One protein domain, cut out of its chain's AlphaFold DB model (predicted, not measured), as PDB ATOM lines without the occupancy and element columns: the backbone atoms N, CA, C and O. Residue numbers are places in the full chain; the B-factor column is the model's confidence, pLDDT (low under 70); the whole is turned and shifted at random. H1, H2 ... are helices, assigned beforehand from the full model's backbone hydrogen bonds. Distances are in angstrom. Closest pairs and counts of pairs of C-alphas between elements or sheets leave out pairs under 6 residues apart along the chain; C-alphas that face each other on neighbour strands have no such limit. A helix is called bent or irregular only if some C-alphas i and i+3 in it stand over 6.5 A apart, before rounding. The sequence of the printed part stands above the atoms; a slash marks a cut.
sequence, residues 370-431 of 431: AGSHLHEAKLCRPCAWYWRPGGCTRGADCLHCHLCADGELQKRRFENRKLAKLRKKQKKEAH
ATOM      1  N   ALA A 370     -54.541 -36.798   8.964       82.19
ATOM      2  CA  ALA A 370     -55.447 -35.904   9.691       82.19
ATOM      3  C   ALA A 370     -55.184 -34.414   9.364       82.19
ATOM      4  O   ALA A 370     -56.121 -33.631   9.206       82.19
ATOM      5  N   GLY A 371     -53.918 -34.029   9.163       82.81
ATOM      6  CA  GLY A 371     -53.525 -32.682   8.730       82.81
ATOM      7  C   GLY A 371     -53.835 -32.332   7.265       82.81
ATOM      8  O   GLY A 371     -53.660 -31.175   6.874       82.81
ATOM      9  N   SER A 372     -54.288 -33.289   6.446       89.19
ATOM     10  CA  SER A 372     -54.618 -33.070   5.028       89.19
ATOM     11  C   SER A 372     -56.005 -32.449   4.796       89.19
ATOM     12  O   SER A 372     -56.262 -31.985   3.691       89.19
ATOM     13  N   HIS A 373     -56.879 -32.362   5.810       83.12
ATOM     14  CA  HIS A 373     -58.279 -31.902   5.670       83.12
ATOM     15  C   HIS A 373     -58.441 -30.502   5.029       83.12
ATOM     16  O   HIS A 373     -59.483 -30.194   4.460       83.12
ATOM     17  N   LEU A 374     -57.427 -29.634   5.106       83.81
ATOM     18  CA  LEU A 374     -57.438 -28.293   4.495       83.81
ATOM     19  C   LEU A 374     -56.446 -28.160   3.322       83.81
ATOM     20  O   LEU A 374     -55.937 -27.069   3.048       83.81
ATOM     21  N   HIS A 375     -56.102 -29.272   2.661       89.19
ATOM     22  CA  HIS A 375     -55.126 -29.283   1.569       89.19
ATOM     23  C   HIS A 375     -55.628 -28.553   0.317       89.19
ATOM     24  O   HIS A 375     -54.922 -27.681  -0.187       89.19
ATOM     25  N   GLU A 376     -56.849 -28.842  -0.136       88.31
ATOM     26  CA  GLU A 376     -57.450 -28.249  -1.345       88.31
ATOM     27  C   GLU A 376     -57.555 -26.718  -1.246       88.31
ATOM     28  O   GLU A 376     -57.118 -25.990  -2.136       88.31
ATOM     29  N   ALA A 377     -58.016 -26.220  -0.092       86.31
ATOM     30  CA  ALA A 377     -58.057 -24.795   0.245       86.31
ATOM     31  C   ALA A 377     -56.662 -24.158   0.437       86.31
ATOM     32  O   ALA A 377     -56.554 -22.976   0.753       86.31
ATOM     33  N   LYS A 378     -55.580 -24.942   0.319       87.12
ATOM     34  CA  LYS A 378     -54.176 -24.598   0.606       87.12
ATOM     35  C   LYS A 378     -53.883 -24.149   2.045       87.12
ATOM     36  O   LYS A 378     -52.710 -23.997   2.369       87.12
ATOM     37  N   LEU A 379     -54.880 -24.039   2.926       80.75
ATOM     38  CA  LEU A 379     -54.744 -23.638   4.337       80.75
ATOM     39  C   LEU A 379     -54.063 -24.690   5.239       80.75
ATOM     40  O   LEU A 379     -53.758 -24.404   6.394       80.75
ATOM     41  N   CYS A 380     -53.801 -25.900   4.739       89.50
ATOM     42  CA  CYS A 380     -53.089 -26.937   5.490       89.50
ATOM     43  C   CYS A 380     -51.651 -26.551   5.910       89.50
ATOM     44  O   CYS A 380     -50.980 -25.705   5.310       89.50
ATOM     45  N   ARG A 381     -51.141 -27.248   6.932       88.94
ATOM     46  CA  ARG A 381     -49.771 -27.121   7.451       88.94
ATOM     47  C   ARG A 381     -48.947 -28.342   7.000       88.94
ATOM     48  O   ARG A 381     -49.217 -29.428   7.511       88.94
ATOM     49  N   PRO A 382     -47.980 -28.221   6.065       94.38
ATOM     50  CA  PRO A 382     -47.230 -29.374   5.553       94.38
ATOM     51  C   PRO A 382     -46.405 -30.086   6.633       94.38
ATOM     52  O   PRO A 382     -45.891 -29.446   7.557       94.38
ATOM     53  N   CYS A 383     -46.240 -31.403   6.509       93.75
ATOM     54  CA  CYS A 383     -45.439 -32.197   7.441       93.75
ATOM     55  C   CYS A 383     -43.932 -31.981   7.258       93.75
ATOM     56  O   CYS A 383     -43.412 -31.999   6.147       93.75
ATOM     57  N   ALA A 384     -43.215 -31.810   8.374       93.81
ATOM     58  CA  ALA A 384     -41.763 -31.606   8.388       93.81
ATOM     59  C   ALA A 384     -40.937 -32.886   8.189       93.81
ATOM     60  O   ALA A 384     -39.732 -32.785   7.950       93.81
ATOM     61  N   TRP A 385     -41.583 -34.051   8.293       94.06
ATOM     62  CA  TRP A 385     -40.952 -35.372   8.284       94.06
ATOM     63  C   TRP A 385     -41.386 -36.251   7.111       94.06
ATOM     64  O   TRP A 385     -40.645 -37.146   6.737       94.06
ATOM     65  N   TYR A 386     -42.546 -35.992   6.496       95.38
ATOM     66  CA  TYR A 386     -43.117 -36.910   5.506       95.38
ATOM     67  C   TYR A 386     -42.200 -37.176   4.308       95.38
ATOM     68  O   TYR A 386     -41.972 -38.330   3.981       95.38
ATOM     69  N   TRP A 387     -41.624 -36.127   3.720       94.06
ATOM     70  CA  TRP A 387     -40.702 -36.216   2.579       94.06
ATOM     71  C   TRP A 387     -39.227 -36.387   2.977       94.06
ATOM     72  O   TRP A 387     -38.336 -36.254   2.144       94.06
ATOM     73  N   ARG A 388     -38.931 -36.652   4.256       91.19
ATOM     74  CA  ARG A 388     -37.562 -36.962   4.694       91.19
ATOM     75  C   ARG A 388     -37.302 -38.465   4.591       91.19
ATOM     76  O   ARG A 388     -38.233 -39.241   4.789       91.19
ATOM     77  N   PRO A 389     -36.040 -38.896   4.409       86.56
ATOM     78  CA  PRO A 389     -35.651 -40.281   4.658       86.56
ATOM     79  C   PRO A 389     -36.142 -40.743   6.042       86.56
ATOM     80  O   PRO A 389     -35.909 -40.060   7.039       86.56
ATOM     81  N   GLY A 390     -36.860 -41.869   6.085       85.88
ATOM     82  CA  GLY A 390     -37.554 -42.378   7.281       85.88
ATOM     83  C   GLY A 390     -39.038 -41.985   7.395       85.88
ATOM     84  O   GLY A 390     -39.776 -42.622   8.143       85.88
ATOM     85  N   GLY A 391     -39.503 -41.000   6.622       91.12
ATOM     86  CA  GLY A 391     -40.907 -40.598   6.537       91.12
ATOM     87  C   GLY A 391     -41.491 -40.021   7.833       91.12
ATOM     88  O   GLY A 391     -40.786 -39.589   8.745       91.12
ATOM     89  N   CYS A 392     -42.826 -39.996   7.926       92.81
ATOM     90  CA  CYS A 392     -43.516 -39.578   9.146       92.81
ATOM     91  C   CYS A 392     -43.984 -40.783   9.970       92.81
ATOM     92  O   CYS A 392     -44.941 -41.464   9.599       92.81
ATOM     93  N   THR A 393     -43.385 -40.962  11.149       92.31
ATOM     94  CA  THR A 393     -43.717 -42.013  12.132       92.31
ATOM     95  C   THR A 393     -45.176 -42.017  12.603       92.31
ATOM     96  O   THR A 393     -45.641 -43.018  13.136       92.31
ATOM     97  N   ARG A 394     -45.918 -40.918  12.404       84.75
ATOM     98  CA  ARG A 394     -47.337 -40.794  12.778       84.75
ATOM     99  C   ARG A 394     -48.322 -41.297  11.718       84.75
ATOM    100  O   ARG A 394     -49.515 -41.313  11.996       84.75
ATOM    101  N   GLY A 395     -47.863 -41.661  10.515       89.31
ATOM    102  CA  GLY A 395     -48.724 -42.196   9.454       89.31
ATOM    103  C   GLY A 395     -49.961 -41.326   9.174       89.31
ATOM    104  O   GLY A 395     -49.850 -40.109   9.016       89.31
ATOM    105  N   ALA A 396     -51.143 -41.948   9.138       86.38
ATOM    106  CA  ALA A 396     -52.417 -41.254   8.937       86.38
ATOM    107  C   ALA A 396     -52.776 -40.291  10.092       86.38
ATOM    108  O   ALA A 396     -53.341 -39.225   9.847       86.38
ATOM    109  N   ASP A 397     -52.367 -40.588  11.330       80.50
ATOM    110  CA  ASP A 397     -52.624 -39.771  12.530       80.50
ATOM    111  C   ASP A 397     -51.658 -38.578  12.682       80.50
ATOM    112  O   ASP A 397     -51.515 -37.961  13.751       80.50
ATOM    113  N   CYS A 398     -50.963 -38.215  11.603       86.00
ATOM    114  CA  CYS A 398     -50.199 -36.983  11.535       86.00
ATOM    115  C   CYS A 398     -51.127 -35.764  11.413       86.00
ATOM    116  O   CYS A 398     -51.881 -35.621  10.453       86.00
ATOM    117  N   LEU A 399     -51.005 -34.823  12.354       86.56
ATOM    118  CA  LEU A 399     -51.705 -33.528  12.332       86.56
ATOM    119  C   LEU A 399     -51.110 -32.528  11.315       86.56
ATOM    120  O   LEU A 399     -51.480 -31.357  11.306       86.56
ATOM    121  N   HIS A 400     -50.172 -32.968  10.473       88.06
ATOM    122  CA  HIS A 400     -49.569 -32.169   9.412       88.06
ATOM    123  C   HIS A 400     -49.762 -32.861   8.059       88.06
ATOM    124  O   HIS A 400     -49.607 -34.071   7.950       88.06
ATOM    125  N   CYS A 401     -50.059 -32.076   7.028       92.88
ATOM    126  CA  CYS A 401     -50.454 -32.551   5.709       92.88
ATOM    127  C   CYS A 401     -49.360 -33.370   5.004       92.88
ATOM    128  O   CYS A 401     -48.226 -32.901   4.850       92.88
ATOM    129  N   HIS A 402     -49.746 -34.561   4.541       95.25
ATOM    130  CA  HIS A 402     -48.952 -35.482   3.717       95.25
ATOM    131  C   HIS A 402     -49.282 -35.395   2.209       95.25
ATOM    132  O   HIS A 402     -48.542 -35.935   1.393       95.25
ATOM    133  N   LEU A 403     -50.340 -34.662   1.823       95.25
ATOM    134  CA  LEU A 403     -50.701 -34.409   0.416       95.25
ATOM    135  C   LEU A 403     -49.907 -33.259  -0.230       95.25
ATOM    136  O   LEU A 403     -49.886 -33.121  -1.449       95.25
ATOM    137  N   CYS A 404     -49.260 -32.400   0.564       95.06
ATOM    138  CA  CYS A 404     -48.334 -31.399   0.032       95.06
ATOM    139  C   CYS A 404     -47.164 -32.087  -0.672       95.06
ATOM    140  O   CYS A 404     -46.594 -33.002  -0.096       95.06
ATOM    141  N   ALA A 405     -46.778 -31.613  -1.859       93.69
ATOM    142  CA  ALA A 405     -45.582 -32.085  -2.559       93.69
ATOM    143  C   ALA A 405     -44.294 -31.823  -1.751       93.69
ATOM    144  O   ALA A 405     -44.275 -30.979  -0.847       93.69
ATOM    145  N   ASP A 406     -43.207 -32.511  -2.107       93.81
ATOM    146  CA  ASP A 406     -41.889 -32.213  -1.546       93.81
ATOM    147  C   ASP A 406     -41.469 -30.755  -1.831       93.81
ATOM    148  O   ASP A 406     -41.961 -30.098  -2.753       93.81
ATOM    149  N   GLY A 407     -40.620 -30.192  -0.974       91.75
ATOM    150  CA  GLY A 407     -40.194 -28.791  -1.021       91.75
ATOM    151  C   GLY A 407     -41.261 -27.762  -0.606       91.75
ATOM    152  O   GLY A 407     -40.896 -26.678  -0.147       91.75
ATOM    153  N   GLU A 408     -42.562 -28.078  -0.653       93.19
ATOM    154  CA  GLU A 408     -43.665 -27.138  -0.353       93.19
ATOM    155  C   GLU A 408     -43.554 -26.515   1.054       93.19
ATOM    156  O   GLU A 408     -43.843 -25.332   1.250       93.19
ATOM    157  N   LEU A 409     -43.054 -27.264   2.047       91.62
ATOM    158  CA  LEU A 409     -42.775 -26.718   3.381       91.62
ATOM    159  C   LEU A 409     -41.665 -25.653   3.363       91.62
ATOM    160  O   LEU A 409     -41.755 -24.657   4.083       91.62
ATOM    161  N   GLN A 410     -40.612 -25.857   2.570       90.56
ATOM    162  CA  GLN A 410     -39.511 -24.899   2.436       90.56
ATOM    163  C   GLN A 410     -39.983 -23.648   1.685       90.56
ATOM    164  O   GLN A 410     -39.753 -22.529   2.149       90.56
ATOM    165  N   LYS A 411     -40.738 -23.841   0.599       93.56
ATOM    166  CA  LYS A 411     -41.362 -22.776  -0.190       93.56
ATOM    167  C   LYS A 411     -42.257 -21.875   0.665       93.56
ATOM    168  O   LYS A 411     -41.997 -20.676   0.752       93.56
ATOM    169  N   ARG A 412     -43.212 -22.443   1.417       92.62
ATOM    170  CA  ARG A 412     -44.067 -21.667   2.341       92.62
ATOM    171  C   ARG A 412     -43.266 -20.944   3.425       92.62
ATOM    172  O   ARG A 412     -43.609 -19.825   3.803       92.62
ATOM    173  N   ARG A 413     -42.182 -21.544   3.937       90.62
ATOM    174  CA  ARG A 413     -41.273 -20.880   4.894       90.62
ATOM    175  C   ARG A 413     -40.560 -19.680   4.261       90.62
ATOM    176  O   ARG A 413     -40.427 -18.654   4.927       90.62
ATOM    177  N   PHE A 414     -40.129 -19.777   3.005       93.44
ATOM    178  CA  PHE A 414     -39.518 -18.672   2.261       93.44
ATOM    179  C   PHE A 414     -40.525 -17.547   1.968       93.44
ATOM    180  O   PHE A 414     -40.261 -16.385   2.285       93.44
ATOM    181  N   GLU A 415     -41.708 -17.888   1.455       92.69
ATOM    182  CA  GLU A 415     -42.792 -16.943   1.154       92.69
ATOM    183  C   GLU A 415     -43.244 -16.183   2.413       92.69
ATOM    184  O   GLU A 415     -43.255 -14.950   2.423       92.69
ATOM    185  N   ASN A 416     -43.488 -16.889   3.522       87.88
ATOM    186  CA  ASN A 416     -43.851 -16.262   4.797       87.88
ATOM    187  C   ASN A 416     -42.727 -15.373   5.360       87.88
ATOM    188  O   ASN A 416     -43.009 -14.298   5.892       87.88
ATOM    189  N   ARG A 417     -41.447 -15.753   5.201       93.62
ATOM    190  CA  ARG A 417     -40.302 -14.888   5.556       93.62
ATOM    191  C   ARG A 417     -40.267 -13.613   4.699       93.62
ATOM    192  O   ARG A 417     -39.996 -12.538   5.239       93.62
ATOM    193  N   LYS A 418     -40.569 -13.700   3.397       95.75
ATOM    194  CA  LYS A 418     -40.649 -12.544   2.482       95.75
ATOM    195  C   LYS A 418     -41.797 -11.601   2.869       95.75
ATOM    196  O   LYS A 418     -41.570 -10.400   3.010       95.75
ATOM    197  N   LEU A 419     -42.990 -12.139   3.130       92.69
ATOM    198  CA  LEU A 419     -44.151 -11.364   3.589       92.69
ATOM    199  C   LEU A 419     -43.909 -10.707   4.958       92.69
ATOM    200  O   LEU A 419     -44.237  -9.537   5.145       92.69
ATOM    201  N   ALA A 420     -43.270 -11.408   5.901       92.12
ATOM    202  CA  ALA A 420     -42.912 -10.842   7.202       92.12
ATOM    203  C   ALA A 420     -41.899  -9.684   7.091       92.12
ATOM    204  O   ALA A 420     -42.029  -8.695   7.813       92.12
ATOM    205  N   LYS A 421     -40.925  -9.764   6.169       94.88
ATOM    206  CA  LYS A 421     -40.024  -8.638   5.855       94.88
ATOM    207  C   LYS A 421     -40.798  -7.443   5.281       94.88
ATOM    208  O   LYS A 421     -40.579  -6.324   5.735       94.88
ATOM    209  N   LEU A 422     -41.731  -7.671   4.350       94.38
ATOM    210  CA  LEU A 422     -42.532  -6.602   3.742       94.38
ATOM    211  C   LEU A 422     -43.427  -5.887   4.769       94.38
ATOM    212  O   LEU A 422     -43.378  -4.664   4.863       94.38
ATOM    213  N   ARG A 423     -44.149  -6.637   5.615       93.31
ATOM    214  CA  ARG A 423     -44.990  -6.071   6.692       93.31
ATOM    215  C   ARG A 423     -44.166  -5.274   7.716       93.31
ATOM    216  O   ARG A 423     -44.627  -4.250   8.210       93.31
ATOM    217  N   LYS A 424     -42.925  -5.699   8.003       92.56
ATOM    218  CA  LYS A 424     -41.977  -4.929   8.834       92.56
ATOM    219  C   LYS A 424     -41.471  -3.651   8.155       92.56
ATOM    220  O   LYS A 424     -41.184  -2.698   8.871       92.56
ATOM    221  N   LYS A 425     -41.362  -3.618   6.820       94.56
ATOM    222  CA  LYS A 425     -41.028  -2.398   6.065       94.56
ATOM    223  C   LYS A 425     -42.201  -1.415   6.096       94.56
ATOM    224  O   LYS A 425     -42.021  -0.308   6.572       94.56
ATOM    225  N   GLN A 426     -43.411  -1.865   5.762       92.81
ATOM    226  CA  GLN A 426     -44.630  -1.042   5.812       92.81
ATOM    227  C   GLN A 426     -44.858  -0.408   7.197       92.81
ATOM    228  O   GLN A 426     -45.124   0.784   7.289       92.81
ATOM    229  N   LYS A 427     -44.658  -1.156   8.297       90.69
ATOM    230  CA  LYS A 427     -44.765  -0.603   9.664       90.69
ATOM    231  C   LYS A 427     -43.649   0.402  10.037       90.69
ATOM    232  O   LYS A 427     -43.796   1.106  11.026       90.69
ATOM    233  N   LYS A 428     -42.557   0.477   9.268       90.69
ATOM    234  CA  LYS A 428     -41.503   1.512   9.359       90.69
ATOM    235  C   LYS A 428     -41.695   2.678   8.375       90.69
ATOM    236  O   LYS A 428     -40.859   3.567   8.333       90.69
ATOM    237  N   GLU A 429     -42.718   2.618   7.527       87.38
ATOM    238  CA  GLU A 429     -43.062   3.668   6.555       87.38
ATOM    239  C   GLU A 429     -44.362   4.392   6.945       87.38
ATOM    240  O   GLU A 429     -44.697   5.417   6.366       87.38
ATOM    241  N   ALA A 430     -45.077   3.861   7.943       82.44
ATOM    242  CA  ALA A 430     -46.290   4.418   8.544       82.44
ATOM    243  C   ALA A 430     -46.059   4.971   9.973       82.44
ATOM    244  O   ALA A 430     -47.020   5.160  10.717       82.44
ATOM    245  N   HIS A 431     -44.793   5.152  10.369       65.69
ATOM    246  CA  HIS A 431     -44.316   5.730  11.632       65.69
ATOM    247  C   HIS A 431     -42.908   6.295  11.393       65.69
ATOM    248  O   HIS A 431     -42.598   7.350  11.988       65.69
TER     249      HIS A 431
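What this domain is: This is residues 370 to 431 of the 431 residues of the protein "Pds5a protein" of Symbiodinium natans (UniProt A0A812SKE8). With little regular structure, the domain is a small head of loops from which one long helix sticks out like a handle. The head holds the short H1 and the loops of residues 375 to 407; residues 413 to 431, of which 413 to 426 belong to H2, stand free. The printed part has 62 residues with two named helices, H1 then H2, and no named strand: all helix, though under half of the residues are in named elements. It is loose, with a radius of gyration of the C-alphas of 15.1 A, and spans 48 by 24 by 15 A.

Where its parts are: H1, residues 370 to 374, begins with C-alpha 370 at (-55.447, -35.904, 9.691). It is irregular: C-alphas 371 and 374 are 7.2 A apart. H2, residues 408 to 426, measures 26.8 A from C-alpha 408 at (-43.665, -27.138, -0.353) to C-alpha 426 at (-44.630, -1.042, 5.812).

How they stand to each other: H1 and H2 are apart, with no C-alpha of the one within 8 A of the other. In H2 every O i to N i+4 pair is within hydrogen-bond range; in H1 0 of 1 is, and 0 of 2 O i to N i+3 pairs.

The domain as a whole: The C-alphas farthest apart, of Gly 390 and His 431, are 48.8 A apart. The link from H1 to H2 is long, 33 residues. The printed part has no cut; of its residues, His 431 alone has a pLDDT under 70.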